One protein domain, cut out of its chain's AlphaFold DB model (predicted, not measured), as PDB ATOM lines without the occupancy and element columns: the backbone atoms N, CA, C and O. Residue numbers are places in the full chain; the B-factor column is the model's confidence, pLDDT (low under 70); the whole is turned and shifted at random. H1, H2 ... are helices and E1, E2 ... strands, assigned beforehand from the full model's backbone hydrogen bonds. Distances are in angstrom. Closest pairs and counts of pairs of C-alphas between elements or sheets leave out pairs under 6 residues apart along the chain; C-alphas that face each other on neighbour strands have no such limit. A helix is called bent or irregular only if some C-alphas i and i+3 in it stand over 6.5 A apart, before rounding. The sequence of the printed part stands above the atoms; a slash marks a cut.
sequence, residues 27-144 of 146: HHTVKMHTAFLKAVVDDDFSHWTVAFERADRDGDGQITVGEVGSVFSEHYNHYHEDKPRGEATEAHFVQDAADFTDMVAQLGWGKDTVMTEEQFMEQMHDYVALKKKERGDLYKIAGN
ATOM      1  N   HIS A  27     176.523 162.584 115.621       77.94
ATOM      2  CA  HIS A  27     176.664 162.294 114.200       77.94
ATOM      3  C   HIS A  27     175.609 161.287 113.701       77.94
ATOM      4  O   HIS A  27     175.191 161.381 112.542       77.94
ATOM      5  N   HIS A  28     175.146 160.363 114.552       81.38
ATOM      6  CA  HIS A  28     174.062 159.440 114.216       81.38
ATOM      7  C   HIS A  28     172.755 160.197 113.982       81.38
ATOM      8  O   HIS A  28     172.093 159.959 112.972       81.38
ATOM      9  N   THR A  29     172.451 161.182 114.827       82.31
ATOM     10  CA  THR A  29     171.293 162.068 114.680       82.31
ATOM     11  C   THR A  29     171.289 162.816 113.345       82.31
ATOM     12  O   THR A  29     170.298 162.789 112.614       82.31
ATOM     13  N   VAL A  30     172.395 163.483 112.985       81.56
ATOM     14  CA  VAL A  30     172.461 164.246 111.720       81.56
ATOM     15  C   VAL A  30     172.264 163.324 110.519       81.56
ATOM     16  O   VAL A  30     171.552 163.671 109.573       81.56
ATOM     17  N   LYS A  31     172.875 162.137 110.557       84.38
ATOM     18  CA  LYS A  31     172.740 161.141 109.494       84.38
ATOM     19  C   LYS A  31     171.326 160.605 109.370       84.38
ATOM     20  O   LYS A  31     170.854 160.478 108.247       84.38
ATOM     21  N   MET A  32     170.672 160.309 110.487       88.94
ATOM     22  CA  MET A  32     169.305 159.804 110.505       88.94
ATOM     23  C   MET A  32     168.356 160.813 109.845       88.94
ATOM     24  O   MET A  32     167.683 160.477 108.873       88.94
ATOM     25  N   HIS A  33     168.409 162.085 110.250       88.88
ATOM     26  CA  HIS A  33     167.585 163.124 109.628       88.88
ATOM     27  C   HIS A  33     167.919 163.358 108.153       88.88
ATOM     28  O   HIS A  33     167.022 163.555 107.337       88.88
ATOM     29  N   THR A  34     169.205 163.329 107.791       87.06
ATOM     30  CA  THR A  34     169.623 163.473 106.388       87.06
ATOM     31  C   THR A  34     169.125 162.302 105.541       87.06
ATOM     32  O   THR A  34     168.676 162.518 104.420       87.06
ATOM     33  N   ALA A  35     169.152 161.077 106.073       89.94
ATOM     34  CA  ALA A  35     168.632 159.899 105.393       89.94
ATOM     35  C   ALA A  35     167.108 159.963 105.224       89.94
ATOM     36  O   ALA A  35     166.619 159.662 104.139       89.94
ATOM     37  N   PHE A  36     166.366 160.437 106.231       92.56
ATOM     38  CA  PHE A  36     164.926 160.677 106.092       92.56
ATOM     39  C   PHE A  36     164.627 161.734 105.019       92.56
ATOM     40  O   PHE A  36     163.811 161.517 104.132       92.56
ATOM     41  N   LEU A  37     165.336 162.869 105.034       90.19
ATOM     42  CA  LEU A  37     165.179 163.903 104.004       90.19
ATOM     43  C   LEU A  37     165.511 163.385 102.600       90.19
ATOM     44  O   LEU A  37     164.870 163.796 101.637       90.19
ATOM     45  N   LYS A  38     166.509 162.505 102.478       90.44
ATOM     46  CA  LYS A  38     166.843 161.850 101.213       90.44
ATOM     47  C   LYS A  38     165.712 160.927 100.752       90.44
ATOM     48  O   LYS A  38     165.326 161.035  99.597       90.44
ATOM     49  N   ALA A  39     165.155 160.110 101.645       92.75
ATOM     50  CA  ALA A  39     163.999 159.259 101.358       92.75
ATOM     51  C   ALA A  39     162.798 160.072 100.845       92.75
ATOM     52  O   ALA A  39     162.209 159.715  99.833       92.75
ATOM     53  N   VAL A  40     162.509 161.225 101.464       91.38
ATOM     54  CA  VAL A  40     161.460 162.157 101.002       91.38
ATOM     55  C   VAL A  40     161.733 162.684  99.587       91.38
ATOM     56  O   VAL A  40     160.808 162.823  98.794       91.38
ATOM     57  N   VAL A  41     162.986 163.023  99.264       92.25
ATOM     58  CA  VAL A  41     163.357 163.538  97.932       92.25
ATOM     59  C   VAL A  41     163.306 162.446  96.867       92.25
ATOM     60  O   VAL A  41     162.889 162.719  95.741       92.25
ATOM     61  N   ASP A  42     163.746 161.240  97.215       93.44
ATOM     62  CA  ASP A  42     163.818 160.100  96.304       93.44
ATOM     63  C   ASP A  42     162.478 159.347  96.186       93.44
ATOM     64  O   ASP A  42     162.344 158.513  95.293       93.44
ATOM     65  N   ASP A  43     161.503 159.653  97.054       94.44
ATOM     66  CA  ASP A  43     160.245 158.910  97.231       94.44
ATOM     67  C   ASP A  43     160.483 157.412  97.522       94.44
ATOM     68  O   ASP A  43     159.799 156.527  97.012       94.44
ATOM     69  N   ASP A  44     161.510 157.126  98.328       95.00
ATOM     70  CA  ASP A  44     161.941 155.771  98.682       95.00
ATOM     71  C   ASP A  44     162.150 155.651 100.193       95.00
ATOM     72  O   ASP A  44     163.175 156.057 100.747       95.00
ATOM     73  N   PHE A  45     161.161 155.052 100.854       95.12
ATOM     74  CA  PHE A  45     161.158 154.798 102.292       95.12
ATOM     75  C   PHE A  45     161.497 153.346 102.647       95.12
ATOM     76  O   PHE A  45     161.366 152.969 103.806       95.12
ATOM     77  N   SER A  46     161.983 152.533 101.703       95.56
ATOM     78  CA  SER A  46     162.202 151.092 101.908       95.56
ATOM     79  C   SER A  46     163.046 150.760 103.147       95.56
ATOM     80  O   SER A  46     162.692 149.872 103.921       95.56
ATOM     81  N   HIS A  47     164.124 151.508 103.401       94.50
ATOM     82  CA  HIS A  47     164.939 151.317 104.605       94.50
ATOM     83  C   HIS A  47     164.209 151.693 105.903       94.50
ATOM     84  O   HIS A  47     164.485 151.112 106.951       94.50
ATOM     85  N   TRP A  48     163.298 152.667 105.849       96.12
ATOM     86  CA  TRP A  48     162.476 153.079 106.987       96.12
ATOM     87  C   TRP A  48     161.362 152.074 107.269       96.12
ATOM     88  O   TRP A  48     161.140 151.761 108.433       96.12
ATOM     89  N   THR A  49     160.746 151.509 106.230       96.44
ATOM     90  CA  THR A  49     159.789 150.400 106.348       96.44
ATOM     91  C   THR A  49     160.436 149.198 107.030       96.44
ATOM     92  O   THR A  49     159.944 148.727 108.050       96.44
ATOM     93  N   VAL A  50     161.612 148.765 106.561       96.00
ATOM     94  CA  VAL A  50     162.348 147.651 107.187       96.00
ATOM     95  C   VAL A  50     162.706 147.956 108.645       96.00
ATOM     96  O   VAL A  50     162.644 147.076 109.499       96.00
ATOM     97  N   ALA A  51     163.084 149.197 108.956       96.31
ATOM     98  CA  ALA A  51     163.388 149.598 110.325       96.31
ATOM     99  C   ALA A  51     162.158 149.589 111.239       96.31
ATOM    100  O   ALA A  51     162.268 149.191 112.396       96.31
ATOM    101  N   PHE A  52     161.003 150.014 110.721       97.31
ATOM    102  CA  PHE A  52     159.729 149.962 111.430       97.31
ATOM    103  C   PHE A  52     159.350 148.512 111.744       97.31
ATOM    104  O   PHE A  52     159.133 148.180 112.904       97.31
ATOM    105  N   GLU A  53     159.388 147.629 110.743       95.62
ATOM    106  CA  GLU A  53     159.097 146.197 110.904       95.62
ATOM    107  C   GLU A  53     160.028 145.509 111.913       95.62
ATOM    108  O   GLU A  53     159.609 144.618 112.643       95.62
ATOM    109  N   ARG A  54     161.307 145.904 111.971       95.12
ATOM    110  CA  ARG A  54     162.265 145.362 112.953       95.12
ATOM    111  C   ARG A  54     162.055 145.914 114.362       95.12
ATOM    112  O   ARG A  54     162.415 145.249 115.333       95.12
ATOM    113  N   ALA A  55     161.527 147.129 114.473       95.06
ATOM    114  CA  ALA A  55     161.206 147.757 115.747       95.06
ATOM    115  C   ALA A  55     159.874 147.259 116.331       95.06
ATOM    116  O   ALA A  55     159.736 147.259 117.554       95.06
ATOM    117  N   ASP A  56     158.940 146.817 115.485       93.38
ATOM    118  CA  ASP A  56     157.703 146.129 115.864       93.38
ATOM    119  C   ASP A  56     158.024 144.732 116.434       93.38
ATOM    120  O   ASP A  56     158.237 143.747 115.723       93.38
ATOM    121  N   ARG A  57     158.128 144.659 117.763       85.38
ATOM    122  CA  ARG A  57     158.584 143.455 118.475       85.38
ATOM    123  C   ARG A  57     157.513 142.376 118.588       85.38
ATOM    124  O   ARG A  57     157.877 141.212 118.777       85.38
ATOM    125  N   ASP A  58     156.234 142.742 118.559       88.75
ATOM    126  CA  ASP A  58     155.125 141.794 118.706       88.75
ATOM    127  C   ASP A  58     154.442 141.445 117.373       88.75
ATOM    128  O   ASP A  58     153.715 140.446 117.310       88.75
ATOM    129  N   GLY A  59     154.796 142.153 116.298       89.44
ATOM    130  CA  GLY A  59     154.394 141.864 114.929       89.44
ATOM    131  C   GLY A  59     152.938 142.226 114.659       89.44
ATOM    132  O   GLY A  59     152.296 141.571 113.831       89.44
ATOM    133  N   ASP A  60     152.391 143.199 115.391       93.75
ATOM    134  CA  ASP A  60     151.010 143.649 115.232       93.75
ATOM    135  C   ASP A  60     150.839 144.727 114.138       93.75
ATOM    136  O   ASP A  60     149.710 145.114 113.814       93.75
ATOM    137  N   GLY A  61     151.943 145.145 113.509       94.56
ATOM    138  CA  GLY A  61     151.993 146.179 112.479       94.56
ATOM    139  C   GLY A  61     152.011 147.600 113.043       94.56
ATOM    140  O   GLY A  61     151.787 148.559 112.296       94.56
ATOM    141  N   GLN A  62     152.229 147.752 114.347       96.62
ATOM    142  CA  GLN A  62     152.272 149.025 115.046       96.62
ATOM    143  C   GLN A  62     153.494 149.087 115.964       96.62
ATOM    144  O   GLN A  62     154.071 148.088 116.369       96.62
ATOM    145  N   ILE A  63     153.885 150.306 116.315       96.25
ATOM    146  CA  ILE A  63     154.871 150.550 117.368       96.25
ATOM    147  C   ILE A  63     154.281 151.503 118.391       96.25
ATOM    148  O   ILE A  63     153.462 152.367 118.069       96.25
ATOM    149  N   THR A  64     154.718 151.401 119.635       95.25
ATOM    150  CA  THR A  64     154.436 152.424 120.640       95.25
ATOM    151  C   THR A  64     155.321 153.655 120.424       95.25
ATOM    152  O   THR A  64     156.427 153.568 119.887       95.25
ATOM    153  N   VAL A  65     154.894 154.826 120.911       93.19
ATOM    154  CA  VAL A  65     155.761 156.025 120.958       93.19
ATOM    155  C   VAL A  65     157.078 155.725 121.697       93.19
ATOM    156  O   VAL A  65     158.130 156.245 121.330       93.19
ATOM    157  N   GLY A  66     157.044 154.848 122.708       90.50
ATOM    158  CA  GLY A  66     158.237 154.385 123.421       90.50
ATOM    159  C   GLY A  66     159.240 153.594 122.570       90.50
ATOM    160  O   GLY A  66     160.413 153.540 122.931       90.50
ATOM    161  N   GLU A  67     158.819 153.021 121.442       92.19
ATOM    162  CA  GLU A  67     159.652 152.184 120.565       92.19
ATOM    163  C   GLU A  67     160.299 152.948 119.407       92.19
ATOM    164  O   GLU A  67     161.132 152.396 118.692       92.19
ATOM    165  N   VAL A  68     160.010 154.242 119.264       94.19
ATOM    166  CA  VAL A  68     160.577 155.098 118.209       94.19
ATOM    167  C   VAL A  68     162.114 155.116 118.230       94.19
ATOM    168  O   VAL A  68     162.752 155.132 117.178       94.19
ATOM    169  N   GLY A  69     162.728 155.043 119.416       93.75
ATOM    170  CA  GLY A  69     164.184 154.919 119.546       93.75
ATOM    171  C   GLY A  69     164.745 153.676 118.845       93.75
ATOM    172  O   GLY A  69     165.798 153.766 118.209       93.75
ATOM    173  N   SER A  70     164.012 152.557 118.891       95.12
ATOM    174  CA  SER A  70     164.362 151.314 118.194       95.12
ATOM    175  C   SER A  70     164.345 151.512 116.682       95.12
ATOM    176  O   SER A  70     165.302 151.121 116.016       95.12
ATOM    177  N   VAL A  71     163.319 152.187 116.143       96.38
ATOM    178  CA  VAL A  71     163.223 152.487 114.701       96.38
ATOM    179  C   VAL A  71     164.448 153.269 114.232       96.38
ATOM    180  O   VAL A  71     165.018 152.972 113.184       96.38
ATOM    181  N   PHE A  72     164.906 154.249 115.015       95.12
ATOM    182  CA  PHE A  72     166.069 155.062 114.652       95.12
ATOM    183  C   PHE A  72     167.365 154.248 114.616       95.12
ATOM    184  O   PHE A  72     168.147 154.391 113.668       95.12
ATOM    185  N   SER A  73     167.582 153.369 115.599       93.56
ATOM    186  CA  SER A  73     168.733 152.462 115.586       93.56
ATOM    187  C   SER A  73     168.664 151.434 114.462       93.56
ATOM    188  O   SER A  73     169.652 151.272 113.745       93.56
ATOM    189  N   GLU A  74     167.508 150.804 114.246       95.00
ATOM    190  CA  GLU A  74     167.321 149.805 113.190       95.00
ATOM    191  C   GLU A  74     167.519 150.415 111.805       95.00
ATOM    192  O   GLU A  74     168.256 149.862 110.986       95.00
ATOM    193  N   HIS A  75     166.969 151.610 111.561       94.88
ATOM    194  CA  HIS A  75     167.190 152.330 110.310       94.88
ATOM    195  C   HIS A  75     168.673 152.635 110.117       94.88
ATOM    196  O   HIS A  75     169.221 152.390 109.044       94.88
ATOM    197  N   TYR A  76     169.358 153.158 111.140       91.06
ATOM    198  CA  TYR A  76     170.780 153.467 111.016       91.06
ATOM    199  C   TYR A  76     171.611 152.224 110.684       91.06
ATOM    200  O   TYR A  76     172.484 152.301 109.813       91.06
ATOM    201  N   ASN A  77     171.347 151.109 111.367       90.94
ATOM    202  CA  ASN A  77     172.062 149.850 111.185       90.94
ATOM    203  C   ASN A  77     171.795 149.255 109.805       90.94
ATOM    204  O   ASN A  77     172.743 148.909 109.106       90.94
ATOM    205  N   HIS A  78     170.535 149.224 109.371       91.31
ATOM    206  CA  HIS A  78     170.169 148.725 108.050       91.31
ATOM    207  C   HIS A  78     170.728 149.611 106.923       91.31
ATOM    208  O   HIS A  78     171.349 149.112 105.989       91.31
ATOM    209  N   TYR A  79     170.640 150.939 107.059       87.19
ATOM    210  CA  TYR A  79     171.186 151.899 106.089       87.19
ATOM    211  C   TYR A  79     172.720 151.805 105.933       87.19
ATOM    212  O   TYR A  79     173.286 152.301 104.957       87.19
ATOM    213  N   HIS A  80     173.419 151.208 106.903       84.56
ATOM    214  CA  HIS A  80     174.875 151.042 106.899       84.56
ATOM    215  C   HIS A  80     175.324 149.573 106.945       84.56
ATOM    216  O   HIS A  80     176.494 149.323 107.242       84.56
ATOM    217  N   GLU A  81     174.435 148.623 106.653       81.44
ATOM    218  CA  GLU A  81     174.673 147.179 106.801       81.44
ATOM    219  C   GLU A  81     175.873 146.684 105.968       81.44
ATOM    220  O   GLU A  81     176.559 145.730 106.332       81.44
ATOM    221  N   ASP A  82     176.200 147.391 104.884       79.75
ATOM    222  CA  ASP A  82     177.320 147.109 103.987       79.75
ATOM    223  C   ASP A  82     178.684 147.640 104.478       79.75
ATOM    224  O   ASP A  82     179.712 147.396 103.836       79.75
ATOM    225  N   LYS A  83     178.738 148.373 105.601       73.19
ATOM    226  CA  LYS A  83     179.958 149.057 106.069       73.19
ATOM    227  C   LYS A  83     180.469 148.455 107.375       73.19
ATOM    228  O   LYS A  83     179.705 148.338 108.327       73.19
ATOM    229  N   PRO A  84     181.783 148.184 107.500       62.12
ATOM    230  CA  PRO A  84     182.379 147.742 108.756       62.12
ATOM    231  C   PRO A  84     182.409 148.914 109.747       62.12
ATOM    232  O   PRO A  84     183.379 149.671 109.827       62.12
ATOM    233  N   ARG A  85     181.305 149.116 110.464       68.19
ATOM    234  CA  ARG A  85     181.143 150.103 111.534       68.19
ATOM    235  C   ARG A  85     180.497 149.426 112.741       68.19
ATOM    236  O   ARG A  85     179.873 148.382 112.605       68.19
ATOM    237  N   GLY A  86     180.702 150.010 113.921       74.44
ATOM    238  CA  GLY A  86     179.998 149.574 115.126       74.44
ATOM    239  C   GLY A  86     178.491 149.783 114.979       74.44
ATOM    240  O   GLY A  86     178.066 150.749 114.345       74.44
ATOM    241  N   GLU A  87     177.723 148.867 115.559       82.25
ATOM    242  CA  GLU A  87     176.264 148.916 115.613       82.25
ATOM    243  C   GLU A  87     175.798 150.132 116.422       82.25
ATOM    244  O   GLU A  87     176.315 150.413 117.510       82.25
ATOM    245  N   ALA A  88     174.829 150.870 115.887       86.62
ATOM    246  CA  ALA A  88     174.170 151.923 116.629       86.62
ATOM    247  C   ALA A  88     173.091 151.308 117.521       86.62
ATOM    248  O   ALA A  88     172.191 150.616 117.057       86.62
ATOM    249  N   THR A  89     173.182 151.582 118.816       89.12
ATOM    250  CA  THR A  89     172.145 151.251 119.798       89.12
ATOM    251  C   THR A  89     171.207 152.436 120.030       89.12
ATOM    252  O   THR A  89     171.575 153.578 119.742       89.12
ATOM    253  N   GLU A  90     170.042 152.186 120.638       88.62
ATOM    254  CA  GLU A  90     169.074 153.219 121.056       88.62
ATOM    255  C   GLU A  90     169.716 154.353 121.884       88.62
ATOM    256  O   GLU A  90     169.277 155.499 121.822       88.62
ATOM    257  N   ALA A  91     170.806 154.068 122.612       87.56
ATOM    258  CA  ALA A  91     171.546 155.056 123.400       87.56
ATOM    259  C   ALA A  91     172.049 156.249 122.561       87.56
ATOM    260  O   ALA A  91     172.144 157.360 123.080       87.56
ATOM    261  N   HIS A  92     172.334 156.036 121.272       86.38
ATOM    262  CA  HIS A  92     172.747 157.103 120.353       86.38
ATOM    263  C   HIS A  92     171.586 158.011 119.927       86.38
ATOM    264  O   HIS A  92     171.825 159.098 119.411       86.38
ATOM    265  N   PHE A  93     170.342 157.583 120.151       90.19
ATOM    266  CA  PHE A  93     169.131 158.247 119.669       90.19
ATOM    267  C   PHE A  93     168.186 158.686 120.792       90.19
ATOM    268  O   PHE A  93     167.093 159.164 120.504       90.19
ATOM    269  N   VAL A  94     168.594 158.579 122.063       89.69
ATOM    270  CA  VAL A  94     167.759 158.950 123.226       89.69
ATOM    271  C   VAL A  94     167.200 160.363 123.095       89.69
ATOM    272  O   VAL A  94     166.024 160.580 123.374       89.69
ATOM    273  N   GLN A  95     168.022 161.318 122.644       89.31
ATOM    274  CA  GLN A  95     167.571 162.697 122.485       89.31
ATOM    275  C   GLN A  95     166.546 162.839 121.357       89.31
ATOM    276  O   GLN A  95     165.552 163.524 121.550       89.31
ATOM    277  N   ASP A  96     166.745 162.196 120.202       90.56
ATOM    278  CA  ASP A  96     165.775 162.290 119.104       90.56
ATOM    279  C   ASP A  96     164.474 161.554 119.436       90.56
ATOM    280  O   ASP A  96     163.399 162.046 119.112       90.56
ATOM    281  N   ALA A  97     164.545 160.413 120.124       92.75
ATOM    282  CA  ALA A  97     163.359 159.697 120.589       92.75
ATOM    283  C   ALA A  97     162.569 160.529 121.614       92.75
ATOM    284  O   ALA A  97     161.340 160.584 121.550       92.75
ATOM    285  N   ALA A  98     163.263 161.217 122.529       91.94
ATOM    286  CA  ALA A  98     162.644 162.144 123.472       91.94
ATOM    287  C   ALA A  98     162.029 163.357 122.758       91.94
ATOM    288  O   ALA A  98     160.862 163.657 122.987       91.94
ATOM    289  N   ASP A  99     162.767 163.997 121.847       91.88
ATOM    290  CA  ASP A  99     162.282 165.145 121.081       91.88
ATOM    291  C   ASP A  99     161.053 164.774 120.225       91.88
ATOM    292  O   ASP A  99     160.100 165.550 120.143       91.88
ATOM    293  N   PHE A 100     161.052 163.589 119.602       93.81
ATOM    294  CA  PHE A 100     159.900 163.062 118.867       93.81
ATOM    295  C   PHE A 100     158.715 162.810 119.807       93.81
ATOM    296  O   PHE A 100     157.600 163.244 119.523       93.81
ATOM    297  N   THR A 101     158.958 162.157 120.951       94.25
ATOM    298  CA  THR A 101     157.929 161.882 121.968       94.25
ATOM    299  C   THR A 101     157.280 163.174 122.464       94.25
ATOM    300  O   THR A 101     156.057 163.257 122.545       94.25
ATOM    301  N   ASP A 102     158.079 164.198 122.759       93.88
ATOM    302  CA  ASP A 102     157.594 165.499 123.220       93.88
ATOM    303  C   ASP A 102     156.796 166.233 122.134       93.88
ATOM    304  O   ASP A 102     155.836 166.945 122.443       93.88
ATOM    305  N   MET A 103     157.160 166.057 120.859       93.88
ATOM    306  CA  MET A 103     156.405 166.603 119.734       93.88
ATOM    307  C   MET A 103     155.027 165.940 119.618       93.88
ATOM    308  O   MET A 103     154.017 166.642 119.607       93.88
ATOM    309  N   VAL A 104     154.954 164.607 119.588       93.88
ATOM    310  CA  VAL A 104     153.664 163.903 119.466       93.88
ATOM    311  C   VAL A 104     152.812 164.025 120.736       93.88
ATOM    312  O   VAL A 104     151.583 164.039 120.663       93.88
ATOM    313  N   ALA A 105     153.427 164.238 121.902       93.62
ATOM    314  CA  ALA A 105     152.705 164.552 123.133       93.62
ATOM    315  C   ALA A 105     151.920 165.870 123.046       93.62
ATOM    316  O   ALA A 105     150.828 165.973 123.609       93.62
ATOM    317  N   GLN A 106     152.407 166.860 122.287       91.38
ATOM    318  CA  GLN A 106     151.661 168.100 122.023       91.38
ATOM    319  C   GLN A 106     150.419 167.867 121.149       91.38
ATOM    320  O   GLN A 106     149.487 168.670 121.190       91.38
ATOM    321  N   LEU A 107     150.372 166.749 120.418       90.19
ATOM    322  CA  LEU A 107     149.205 166.281 119.664       90.19
ATOM    323  C   LEU A 107     148.262 165.410 120.516       90.19
ATOM    324  O   LEU A 107     147.235 164.941 120.028       90.19
ATOM    325  N   GLY A 108     148.589 165.209 121.796       93.50
ATOM    326  CA  GLY A 108     147.807 164.416 122.743       93.50
ATOM    327  C   GLY A 108     148.197 162.940 122.811       93.50
ATOM    328  O   GLY A 108     147.463 162.166 123.424       93.50
ATOM    329  N   TRP A 109     149.316 162.532 122.203       94.12
ATOM    330  CA  TRP A 109     149.760 161.137 122.228       94.12
ATOM    331  C   TRP A 109     150.551 160.836 123.503       94.12
ATOM    332  O   TRP A 109     151.410 161.603 123.935       94.12
ATOM    333  N   GLY A 110     150.246 159.705 124.130       90.00
ATOM    334  CA  GLY A 110     150.988 159.192 125.280       90.00
ATOM    335  C   GLY A 110     152.101 158.237 124.855       90.00
ATOM    336  O   GLY A 110     152.115 157.749 123.731       90.00
ATOM    337  N   LYS A 111     153.002 157.894 125.781       86.31
ATOM    338  CA  LYS A 111     154.087 156.925 125.521       86.31
ATOM    339  C   LYS A 111     153.586 155.545 125.080       86.31
ATOM    340  O   LYS A 111     154.228 154.905 124.258       86.31
ATOM    341  N   ASP A 112     152.426 155.140 125.592       90.62
ATOM    342  CA  ASP A 112     151.778 153.863 125.270       90.62
ATOM    343  C   ASP A 112     150.825 153.974 124.066       90.62
ATOM    344  O   ASP A 112     150.088 153.042 123.759       90.62
ATOM    345  N   THR A 113     150.773 155.138 123.404       95.50
ATOM    346  CA  THR A 113     150.018 155.279 122.156       95.50
ATOM    347  C   THR A 113     150.725 154.488 121.070       95.50
ATOM    348  O   THR A 113     151.920 154.673 120.844       95.50
ATOM    349  N   VAL A 114     149.969 153.604 120.429       95.12
ATOM    350  CA  VAL A 114     150.410 152.851 119.259       95.12
ATOM    351  C   VAL A 114     150.243 153.697 118.003       95.12
ATOM    352  O   VAL A 114     149.326 154.518 117.913       95.12
ATOM    353  N   MET A 115     151.129 153.497 117.039       95.75
ATOM    354  CA  MET A 115     151.065 154.118 115.726       95.75
ATOM    355  C   MET A 115     151.370 153.088 114.646       95.75
ATOM    356  O   MET A 115     152.274 152.267 114.785       95.75
ATOM    357  N   THR A 116     150.612 153.167 113.561       97.50
ATOM    358  CA  THR A 116     150.902 152.459 112.309       97.50
ATOM    359  C   THR A 116     152.122 153.068 111.614       97.50
ATOM    360  O   THR A 116     152.515 154.199 111.919       97.50
ATOM    361  N   GLU A 117     152.686 152.360 110.634       96.62
ATOM    362  CA  GLU A 117     153.777 152.888 109.803       96.62
ATOM    363  C   GLU A 117     153.404 154.230 109.156       96.62
ATOM    364  O   GLU A 117     154.174 155.185 109.223       96.62
ATOM    365  N   GLU A 118     152.197 154.347 108.595       96.44
ATOM    366  CA  GLU A 118     151.715 155.579 107.957       96.44
ATOM    367  C   GLU A 118     151.728 156.765 108.931       96.44
ATOM    368  O   GLU A 118     152.269 157.830 108.627       96.44
ATOM    369  N   GLN A 119     151.199 156.557 110.138       96.88
ATOM    370  CA  GLN A 119     151.187 157.568 111.191       96.88
ATOM    371  C   GLN A 119     152.602 157.934 111.645       96.88
ATOM    372  O   GLN A 119     152.900 159.113 111.829       96.88
ATOM    373  N   PHE A 120     153.486 156.947 111.802       96.69
ATOM    374  CA  PHE A 120     154.887 157.196 112.120       96.69
ATOM    375  C   PHE A 120     155.561 158.057 111.045       96.69
ATOM    376  O   PHE A 120     156.207 159.049 111.385       96.69
ATOM    377  N   MET A 121     155.381 157.733 109.762       96.19
ATOM    378  CA  MET A 121     155.986 158.474 108.650       96.19
ATOM    379  C   MET A 121     155.471 159.914 108.568       96.19
ATOM    380  O   MET A 121     156.265 160.836 108.368       96.19
ATOM    381  N   GLU A 122     154.166 160.123 108.775       95.94
ATOM    382  CA  GLU A 122     153.563 161.460 108.836       95.94
ATOM    383  C   GLU A 122     154.201 162.297 109.954       95.94
ATOM    384  O   GLU A 122     154.688 163.404 109.712       95.94
ATOM    385  N   GLN A 123     154.292 161.745 111.167       96.06
ATOM    386  CA  GLN A 123     154.901 162.456 112.292       96.06
ATOM    387  C   GLN A 123     156.408 162.656 112.101       96.06
ATOM    388  O   GLN A 123     156.944 163.710 112.438       96.06
ATOM    389  N   MET A 124     157.114 161.693 111.511       94.94
ATOM    390  CA  MET A 124     158.537 161.834 111.205       94.94
ATOM    391  C   MET A 124     158.814 162.953 110.209       94.94
ATOM    392  O   MET A 124     159.816 163.662 110.348       94.94
ATOM    393  N   HIS A 125     157.924 163.166 109.242       94.00
ATOM    394  CA  HIS A 125     158.032 164.284 108.317       94.00
ATOM    395  C   HIS A 125     157.982 165.632 109.054       94.00
ATOM    396  O   HIS A 125     158.868 166.476 108.865       94.00
ATOM    397  N   ASP A 126     157.009 165.812 109.946       93.31
ATOM    398  CA  ASP A 126     156.871 167.031 110.747       93.31
ATOM    399  C   ASP A 126     158.040 167.218 111.721       93.31
ATOM    400  O   ASP A 126     158.603 168.315 111.830       93.31
ATOM    401  N   TYR A 127     158.477 166.130 112.355       93.06
ATOM    402  CA  TYR A 127     159.625 166.113 113.254       93.06
ATOM    403  C   TYR A 127     160.907 166.567 112.551       93.06
ATOM    404  O   TYR A 127     161.585 167.503 112.994       93.06
ATOM    405  N   VAL A 128     161.238 165.958 111.413       89.56
ATOM    406  CA  VAL A 128     162.450 166.290 110.658       89.56
ATOM    407  C   VAL A 128     162.370 167.710 110.091       89.56
ATOM    408  O   VAL A 128     163.380 168.422 110.088       89.56
ATOM    409  N   ALA A 129     161.188 168.179 109.678       88.19
ATOM    410  CA  ALA A 129     160.982 169.561 109.247       88.19
ATOM    411  C   ALA A 129     161.228 170.569 110.387       88.19
ATOM    412  O   ALA A 129     161.932 171.570 110.188       88.19
ATOM    413  N   LEU A 130     160.721 170.285 111.593       86.56
ATOM    414  CA  LEU A 130     160.969 171.079 112.796       86.56
ATOM    415  C   LEU A 130     162.468 171.119 113.124       86.56
ATOM    416  O   LEU A 130     163.055 172.202 113.226       86.56
ATOM    417  N   LYS A 131     163.129 169.956 113.188       85.00
ATOM    418  CA  LYS A 131     164.567 169.865 113.488       85.00
ATOM    419  C   LYS A 131     165.443 170.502 112.422       85.00
ATOM    420  O   LYS A 131     166.475 171.083 112.752       85.00
ATOM    421  N   LYS A 132     165.044 170.465 111.150       81.62
ATOM    422  CA  LYS A 132     165.729 171.190 110.070       81.62
ATOM    423  C   LYS A 132     165.695 172.701 110.282       81.62
ATOM    424  O   LYS A 132     166.697 173.363 110.019       81.62
ATOM    425  N   LYS A 133     164.582 173.249 110.776       80.56
ATOM    426  CA  LYS A 133     164.460 174.676 111.104       80.56
ATOM    427  C   LYS A 133     165.322 175.054 112.313       80.56
ATOM    428  O   LYS A 133     166.015 176.064 112.256       80.56
ATOM    429  N   GLU A 134     165.312 174.235 113.364       78.12
ATOM    430  CA  GLU A 134     166.110 174.448 114.584       78.12
ATOM    431  C   GLU A 134     167.620 174.329 114.328       78.12
ATOM    432  O   GLU A 134     168.410 175.110 114.852       78.12
ATOM    433  N   ARG A 135     168.028 173.372 113.486       74.25
ATOM    434  CA  ARG A 135     169.435 173.021 113.222       74.25
ATOM    435  C   ARG A 135     169.910 173.509 111.846       74.25
ATOM    436  O   ARG A 135     170.857 172.959 111.283       74.25
ATOM    437  N   GLY A 136     169.258 174.530 111.284       64.44
ATOM    438  CA  GLY A 136     169.428 174.960 109.889       64.44
ATOM    439  C   GLY A 136     170.869 175.275 109.472       64.44
ATOM    440  O   GLY A 136     171.235 175.035 108.323       64.44
ATOM    441  N   ASP A 137     171.714 175.747 110.391       64.44
ATOM    442  CA  ASP A 137     173.129 176.008 110.102       64.44
ATOM    443  C   ASP A 137     174.006 174.744 110.142       64.44
ATOM    444  O   ASP A 137     174.964 174.648 109.377       64.44
ATOM    445  N   LEU A 138     173.643 173.728 110.936       63.16
ATOM    446  CA  LEU A 138     174.347 172.438 110.970       63.16
ATOM    447  C   LEU A 138     174.139 171.648 109.672       63.16
ATOM    448  O   LEU A 138     175.089 171.073 109.144       63.16
ATOM    449  N   TYR A 139     172.929 171.674 109.104       59.56
ATOM    450  CA  TYR A 139     172.657 170.997 107.829       59.56
ATOM    451  C   TYR A 139     173.353 171.658 106.634       59.56
ATOM    452  O   TYR A 139     173.763 170.953 105.714       59.56
ATOM    453  N   LYS A 140     173.556 172.985 106.650       58.75
ATOM    454  CA  LYS A 140     174.364 173.675 105.623       58.75
ATOM    455  C   LYS A 140     175.823 173.215 105.636       58.75
ATOM    456  O   LYS A 140     176.457 173.183 104.587       58.75
ATOM    457  N   ILE A 141     176.360 172.882 106.810       54.41
ATOM    458  CA  ILE A 141     177.726 172.365 106.952       54.41
ATOM    459  C   ILE A 141     177.778 170.892 106.530       54.41
ATOM    460  O   ILE A 141     178.657 170.520 105.758       54.41
ATOM    461  N   ALA A 142     176.817 170.071 106.964       56.28
ATOM    462  CA  ALA A 142     176.751 168.655 106.595       56.28
ATOM    463  C   ALA A 142     176.580 168.441 105.079       56.28
ATOM    464  O   ALA A 142     177.263 167.593 104.515       56.28
ATOM    465  N   GLY A 143     175.755 169.251 104.404       51.69
ATOM    466  CA  GLY A 143     175.562 169.187 102.946       51.69
ATOM    467  C   GLY A 143     176.750 169.665 102.100       51.69
ATOM    468  O   GLY A 143     176.696 169.564 100.883       51.69
ATOM    469  N   ASN A 144     177.811 170.198 102.720       46.16
ATOM    470  CA  ASN A 144     179.080 170.510 102.047       46.16
ATOM    471  C   ASN A 144     180.163 169.443 102.302       46.16
ATOM    472  O   ASN A 144     181.264 169.551 101.764       46.16
TER     473      ASN A 144
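What this domain is: This is residues 27 to 144 of the 146 residues of the protein "Hypothetical protein" of Hemiselmis tepida (UniProt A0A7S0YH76). Two helices, H3 and H5, start from a tiny two-stranded sheet, E1 beside E2, and spread apart as a V, with H1 crossing between their spread arms. H2 packs on H3, H4 crosses from H3 to H5, and the small H6 lies beyond the last residues of H5. The printed part has 118 residues, with six named helices and two named strands in the order H1, H2, E1, H3, H4, E2, H5, H6; the sheet is antiparallel and the class is mostly helix. It is compact, with a radius of gyration of the C-alphas of 13.7 A and spans of 39 by 33 by 28 A.

How they stand to each other: H1, residues 27 to 42, and H2, residues 46 to 55, are near each other, with 7 pairs of C-alphas within 10 A. E1, residues 62 to 64, leads by a tight link into H3, residues 65 to 79, which is the hub and touches H1, H2 and H4, residues 94 to 106. H3 is irregular: C-alphas 66 and 69 are 7.1 A apart. Residues 28 to 32 of H1 touch residues 72 to 76 of H3, about perpendicular at 80 degrees; the closest C-alphas, of Met 32 and Tyr 76, are 6.5 A apart. H2 touches H3 at a steep tilt of 49 degrees, opposite ways, closest at the C-alphas of Ala 51 and His 75, 4.7 A. H4 touches residues 65 to 69 of H3 at a steep tilt of 45 degrees, closest at the C-alphas of Gly 69 and Ala 97, 5.0 A. E2, residues 114 to 116, is antiparallel to E1 at 144 degrees; N 63 and O 115 are within hydrogen-bond range at 3.0 A, N 115 and O 63 at 2.8 A. H5, residues 117 to 134, touches H4 about perpendicular at 75 degrees, closest at the C-alphas of Phe 100 and Tyr 127, 6.4 A. H5 only just touches H1, with 3 pairs of C-alphas within 8 A, closest at the C-alphas of His 33 and Val 128, 6.1 A. H3 and H5 are apart. H6, residues 136 to 142, is close to but not clearly touching H1 and H5. Every O i to N i+4 pair is within hydrogen-bond range in H1, H2, H4 and H5, against 9 of 11 in H3 and 2 of 3 in H6.

Where its parts are: H1 begins at C-alpha 27, (176.664, 162.294, 114.200), and is 22.1 A long. H2 measures 14.3 A, H3 21.8 A, H4 18.6 A and H5 25.3 A. H6 ends at C-alpha 142, (176.751, 168.655, 106.595).

The domain as a whole: The C-alphas of Asp 60 and Asn 144, the two farthest apart, are 41.0 A apart. The printed part has no cut. The link from H3 to H4, residues 80 to 93, is long. The mean pLDDT of the printed part is 87.9, with residues 84 to 85 and 136 to 144 under 70.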